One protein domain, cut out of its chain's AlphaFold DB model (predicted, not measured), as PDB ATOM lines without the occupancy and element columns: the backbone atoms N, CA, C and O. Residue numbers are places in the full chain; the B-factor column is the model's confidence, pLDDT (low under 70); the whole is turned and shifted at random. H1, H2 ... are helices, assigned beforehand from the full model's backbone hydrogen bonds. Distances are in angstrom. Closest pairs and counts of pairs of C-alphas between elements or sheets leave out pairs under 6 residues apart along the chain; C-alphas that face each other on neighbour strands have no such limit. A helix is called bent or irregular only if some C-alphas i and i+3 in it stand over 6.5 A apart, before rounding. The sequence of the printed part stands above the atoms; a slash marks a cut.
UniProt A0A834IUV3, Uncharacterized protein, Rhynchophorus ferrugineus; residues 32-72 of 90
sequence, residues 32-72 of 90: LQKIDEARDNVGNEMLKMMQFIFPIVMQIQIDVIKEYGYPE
ATOM      1  N   LEU A  32      20.818  34.071  35.579       93.62
ATOM      2  CA  LEU A  32      19.375  33.981  35.373       93.62
ATOM      3  C   LEU A  32      18.955  32.558  35.007       93.62
ATOM      4  O   LEU A  32      18.033  32.035  35.622       93.62
ATOM      5  N   GLN A  33      19.680  31.893  34.100       93.62
ATOM      6  CA  GLN A  33      19.408  30.500  33.743       93.62
ATOM      7  C   GLN A  33      19.492  29.573  34.966       93.62
ATOM      8  O   GLN A  33      18.572  28.797  35.202       93.62
ATOM      9  N   LYS A  34      20.546  29.683  35.787       91.81
ATOM     10  CA  LYS A  34      20.681  28.878  37.018       91.81
ATOM     11  C   LYS A  34      19.532  29.125  38.000       91.81
ATOM     12  O   LYS A  34      19.061  28.192  38.644       91.81
ATOM     13  N   ILE A  35      19.101  30.379  38.137       90.81
ATOM     14  CA  ILE A  35      17.989  30.767  39.014       90.81
ATOM     15  C   ILE A  35      16.662  30.225  38.471       90.81
ATOM     16  O   ILE A  35      15.865  29.710  39.252       90.81
ATOM     17  N   ASP A  36      16.425  30.298  37.162       89.38
ATOM     18  CA  ASP A  36      15.216  29.777  36.519       89.38
ATOM     19  C   ASP A  36      15.142  28.245  36.609       89.38
ATOM     20  O   ASP A  36      14.120  27.710  37.035       89.38
ATOM     21  N   GLU A  37      16.239  27.538  36.323       88.69
ATOM     22  CA  GLU A  37      16.334  26.081  36.498       88.69
ATOM     23  C   GLU A  37      16.071  25.678  37.951       88.69
ATOM     24  O   GLU A  37      15.342  24.725  38.236       88.69
ATOM     25  N   ALA A  38      16.637  26.423  38.901       86.88
ATOM     26  CA  ALA A  38      16.359  26.196  40.303       86.88
ATOM     27  C   ALA A  38      14.882  26.478  40.620       86.88
ATOM     28  O   ALA A  38      14.287  25.655  41.308       86.88
ATOM     29  N   ARG A  39      14.268  27.548  40.079       82.88
ATOM     30  CA  ARG A  39      12.856  27.933  40.292       82.88
ATOM     31  C   ARG A  39      11.897  26.845  39.822       82.88
ATOM     32  O   ARG A  39      10.947  26.527  40.539       82.88
ATOM     33  N   ASP A  40      12.168  26.250  38.669       83.19
ATOM     34  CA  ASP A  40      11.347  25.181  38.098       83.19
ATOM     35  C   ASP A  40      11.327  23.929  38.997       83.19
ATOM     36  O   ASP A  40      10.323  23.218  39.055       83.19
ATOM     37  N   ASN A  41      12.377  23.717  39.800       72.31
ATOM     38  CA  ASN A  41      12.438  22.648  40.802       72.31
ATOM     39  C   ASN A  41      11.687  22.975  42.114       72.31
ATOM     40  O   ASN A  41      11.394  22.073  42.905       72.31
ATOM     41  N   VAL A  42      11.369  24.248  42.373       71.94
ATOM     42  CA  VAL A  42      10.771  24.722  43.636       71.94
ATOM     43  C   VAL A  42       9.245  24.583  43.661       71.94
ATOM     44  O   VAL A  42       8.667  24.255  44.702       71.94
ATOM     45  N   GLY A  43       8.568  24.837  42.539       68.44
ATOM     46  CA  GLY A  43       7.110  24.996  42.525       68.44
ATOM     47  C   GLY A  43       6.643  26.161  43.419       68.44
ATOM     48  O   GLY A  43       7.312  27.185  43.506       68.44
ATOM     49  N   ASN A  44       5.495  26.022  44.099       69.69
ATOM     50  CA  ASN A  44       4.830  27.122  44.824       69.69
ATOM     51  C   ASN A  44       5.189  27.229  46.328       69.69
ATOM     52  O   ASN A  44       4.435  27.810  47.108       69.69
ATOM     53  N   GLU A  45       6.313  26.651  46.769       78.88
ATOM     54  CA  GLU A  45       6.715  26.669  48.183       78.88
ATOM     55  C   GLU A  45       7.843  27.674  48.452       78.88
ATOM     56  O   GLU A  45       8.991  27.472  48.055       78.88
ATOM     57  N   MET A  46       7.550  28.724  49.228       74.81
ATOM     58  CA  MET A  46       8.556  29.708  49.665       74.81
ATOM     59  C   MET A  46       9.753  29.072  50.394       74.81
ATOM     60  O   MET A  46      10.875  29.560  50.268       74.81
ATOM     61  N   LEU A  47       9.542  27.973  51.134       80.81
ATOM     62  CA  LEU A  47      10.622  27.279  51.846       80.81
ATOM     63  C   LEU A  47      11.639  26.674  50.874       80.81
ATOM     64  O   LEU A  47      12.843  26.783  51.091       80.81
ATOM     65  N   LYS A  48      11.167  26.088  49.776       76.31
ATOM     66  CA  LYS A  48      12.051  25.542  48.750       76.31
ATOM     67  C   LYS A  48      12.801  26.668  48.030       76.31
ATOM     68  O   LYS A  48      13.959  26.494  47.676       76.31
ATOM     69  N   MET A  49      12.202  27.852  47.873       82.44
ATOM     70  CA  MET A  49      12.886  28.995  47.257       82.44
ATOM     71  C   MET A  49      14.092  29.431  48.103       82.44
ATOM     72  O   MET A  49      15.180  29.652  47.574       82.44
ATOM     73  N   MET A  50      13.929  29.430  49.428       84.75
ATOM     74  CA  MET A  50      15.026  29.627  50.383       84.75
ATOM     75  C   MET A  50      16.041  28.471  50.401       84.75
ATOM     76  O   MET A  50      17.188  28.680  50.773       84.75
ATOM     77  N   GLN A  51      15.662  27.254  50.010       85.88
ATOM     78  CA  GLN A  51      16.586  26.112  49.962       85.88
ATOM     79  C   GLN A  51      17.380  26.027  48.656       85.88
ATOM     80  O   GLN A  51      18.520  25.577  48.684       85.88
ATOM     81  N   PHE A  52      16.802  26.444  47.528       85.69
ATOM     82  CA  PHE A  52      17.405  26.247  46.206       85.69
ATOM     83  C   PHE A  52      17.916  27.542  45.570       85.69
ATOM     84  O   PHE A  52      19.016  27.551  45.028       85.69
ATOM     85  N   ILE A  53      17.170  28.649  45.667       88.00
ATOM     86  CA  ILE A  53      17.553  29.924  45.036       88.00
ATOM     87  C   ILE A  53      18.503  30.713  45.922       88.00
ATOM     88  O   ILE A  53      19.521  31.220  45.454       88.00
ATOM     89  N   PHE A  54      18.189  30.805  47.213       89.56
ATOM     90  CA  PHE A  54      18.972  31.616  48.139       89.56
ATOM     91  C   PHE A  54      20.456  31.210  48.199       89.56
ATOM     92  O   PHE A  54      21.290  32.112  48.116       89.56
ATOM     93  N   PRO A  55      20.843  29.915  48.240       92.06
ATOM     94  CA  PRO A  55      22.259  29.547  48.208       92.06
ATOM     95  C   PRO A  55      22.983  29.997  46.934       92.06
ATOM     96  O   PRO A  55      24.143  30.388  47.006       92.06
ATOM     97  N   ILE A  56      22.303  29.989  45.781       93.50
ATOM     98  CA  ILE A  56      22.876  30.444  44.503       93.50
ATOM     99  C   ILE A  56      23.132  31.952  44.554       93.50
ATOM    100  O   ILE A  56      24.228  32.405  44.234       93.50
ATOM    101  N   VAL A  57      22.143  32.724  45.011       93.19
ATOM    102  CA  VAL A  57      22.267  34.181  45.178       93.19
ATOM    103  C   VAL A  57      23.382  34.524  46.168       93.19
ATOM    104  O   VAL A  57      24.212  35.385  45.883       93.19
ATOM    105  N   MET A  58      23.444  33.815  47.299       93.19
ATOM    106  CA  MET A  58      24.494  33.989  48.302       93.19
ATOM    107  C   MET A  58      25.879  33.684  47.742       93.19
ATOM    108  O   MET A  58      26.817  34.422  48.028       93.19
ATOM    109  N   GLN A  59      26.022  32.629  46.939       92.50
ATOM    110  CA  GLN A  59      27.304  32.295  46.327       92.50
ATOM    111  C   GLN A  59      27.768  33.397  45.370       92.50
ATOM    112  O   GLN A  59      28.906  33.841  45.477       92.50
ATOM    113  N   ILE A  60      26.873  33.900  44.513       94.00
ATOM    114  CA  ILE A  60      27.167  35.022  43.605       94.00
ATOM    115  C   ILE A  60      27.590  36.262  44.403       94.00
ATOM    116  O   ILE A  60      28.584  36.904  44.072       94.00
ATOM    117  N   GLN A  61      26.880  36.580  45.488       91.50
ATOM    118  CA  GLN A  61      27.230  37.701  46.358       91.50
ATOM    119  C   GLN A  61      28.603  37.512  47.025       91.50
ATOM    120  O   GLN A  61      29.386  38.457  47.081       91.50
ATOM    121  N   ILE A  62      28.916  36.309  47.517       91.25
ATOM    122  CA  ILE A  62      30.226  35.982  48.103       91.25
ATOM    123  C   ILE A  62      31.340  36.145  47.066       91.25
ATOM    124  O   ILE A  62      32.401  36.674  47.395       91.25
ATOM    125  N   ASP A  63      31.110  35.709  45.830       93.19
ATOM    126  CA  ASP A  63      32.093  35.811  44.754       93.19
ATOM    127  C   ASP A  63      32.366  37.278  44.399       93.19
ATOM    128  O   ASP A  63      33.527  37.676  44.342       93.19
ATOM    129  N   VAL A  64      31.322  38.113  44.314       92.81
ATOM    130  CA  VAL A  64      31.470  39.570  44.152       92.81
ATOM    131  C   VAL A  64      32.235  40.176  45.326       92.81
ATOM    132  O   VAL A  64      33.193  40.903  45.117       92.81
ATOM    133  N   ILE A  65      31.872  39.857  46.571       87.69
ATOM    134  CA  ILE A  65      32.534  40.375  47.782       87.69
ATOM    135  C   ILE A  65      34.041  40.045  47.797       87.69
ATOM    136  O   ILE A  65      34.858  40.894  48.169       87.69
ATOM    137  N   LYS A  66      34.428  38.845  47.340       88.31
ATOM    138  CA  LYS A  66      35.836  38.419  47.243       88.31
ATOM    139  C   LYS A  66      36.653  39.298  46.293       88.31
ATOM    140  O   LYS A  66      37.826  39.540  46.581       88.31
ATOM    141  N   GLU A  67      36.057  39.815  45.217       88.75
ATOM    142  CA  GLU A  67      36.727  40.728  44.275       88.75
ATOM    143  C   GLU A  67      37.154  42.051  44.936       88.75
ATOM    144  O   GLU A  67      38.153  42.644  44.534       88.75
ATOM    145  N   TYR A  68      36.470  42.470  46.006       87.31
ATOM    146  CA  TYR A  68      36.772  43.693  46.764       87.31
ATOM    147  C   TYR A  68      37.718  43.465  47.953       87.31
ATOM    148  O   TYR A  68      37.904  44.352  48.785       87.31
ATOM    149  N   GLY A  69      38.334  42.283  48.056       83.62
ATOM    150  CA  GLY A  69      39.307  41.978  49.109       83.62
ATOM    151  C   GLY A  69      38.689  41.552  50.444       83.62
ATOM    152  O   GLY A  69      39.375  41.579  51.464       83.62
ATOM    153  N   TYR A  70      37.423  41.127  50.444       82.81
ATOM    154  CA  TYR A  70      36.737  40.579  51.616       82.81
ATOM    155  C   TYR A  70      36.688  39.044  51.524       82.81
ATOM    156  O   TYR A  70      35.830  38.486  50.835       82.81
ATOM    157  N   PRO A  71      37.622  38.324  52.171       76.12
ATOM    158  CA  PRO A  71      37.643  36.869  52.126       76.12
ATOM    159  C   PRO A  71      36.485  36.257  52.924       76.12
ATOM    160  O   PRO A  71      35.907  36.873  53.819       76.12
ATOM    161  N   GLU A  72      36.175  34.996  52.627       72.75
ATOM    162  CA  GLU A  72      35.184  34.216  53.369       72.75
ATOM    163  C   GLU A  72      35.743  33.846  54.754       72.75
ATOM    164  O   GLU A  72      36.404  32.822  54.933       72.75
TER     165      GLU A  72
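What this domain is: This is residues 32 to 72 of the 90 residues of an uncharacterized protein of Rhynchophorus ferrugineus (UniProt A0A834IUV3). One long helix, H2, makes the length of this domain, and the shorter H1 folds back beside its first part, the two forming a lopsided helical hairpin with a tight turn at one end. The far end of H2, residues 64 to 67, sticks out beyond H1 together with residues 68 and 69. The printed part has 41 residues with two named helices, H1 then H2, and no named strand; the class is all helix. The whole is loose, with a radius of gyration of the C-alphas of 12.2 A, and flat, spanning 38 by 19 by 8 A.

Where its parts are: Find C-alpha 46 at (8.556, 29.708, 49.665); from there H2, residues 46 to 67, runs 30.7 A to C-alpha 67 at (36.727, 40.728, 44.275). Go back to C-alpha 32 at (19.375, 33.981, 35.373), where H1, residues 32 to 42, begins; it runs 15.1 A to C-alpha 42.

How they stand to each other: Look along H2 near residue 53 and you will find a kink of 36 degrees. H2 is neither bent nor irregular, but only just: C-alphas 51 and 54 are 6.3 A apart. H2 touches H1 with residues 48 to 56 alone; their closest C-alphas, those of Lys 48 and Val 42, are 5.3 A apart. The two helices form a helical hairpin, at a shallow tilt of 25 degrees, opposite ways. Of the O i to N i+4 pairs, 15 of 18 in H2 and 6 of 7 in H1 are within hydrogen-bond range.

The domain as a whole: The two C-alphas farthest apart are those of Asn 44 and Gly 69, at 37.8 A. The printed part has no cut, and the link from H1 to H2 is tight, with 3 residues. Look there for the low confidence of this model: residues 43 to 44 are under 70, while the mean pLDDT of the printed part is 85.5.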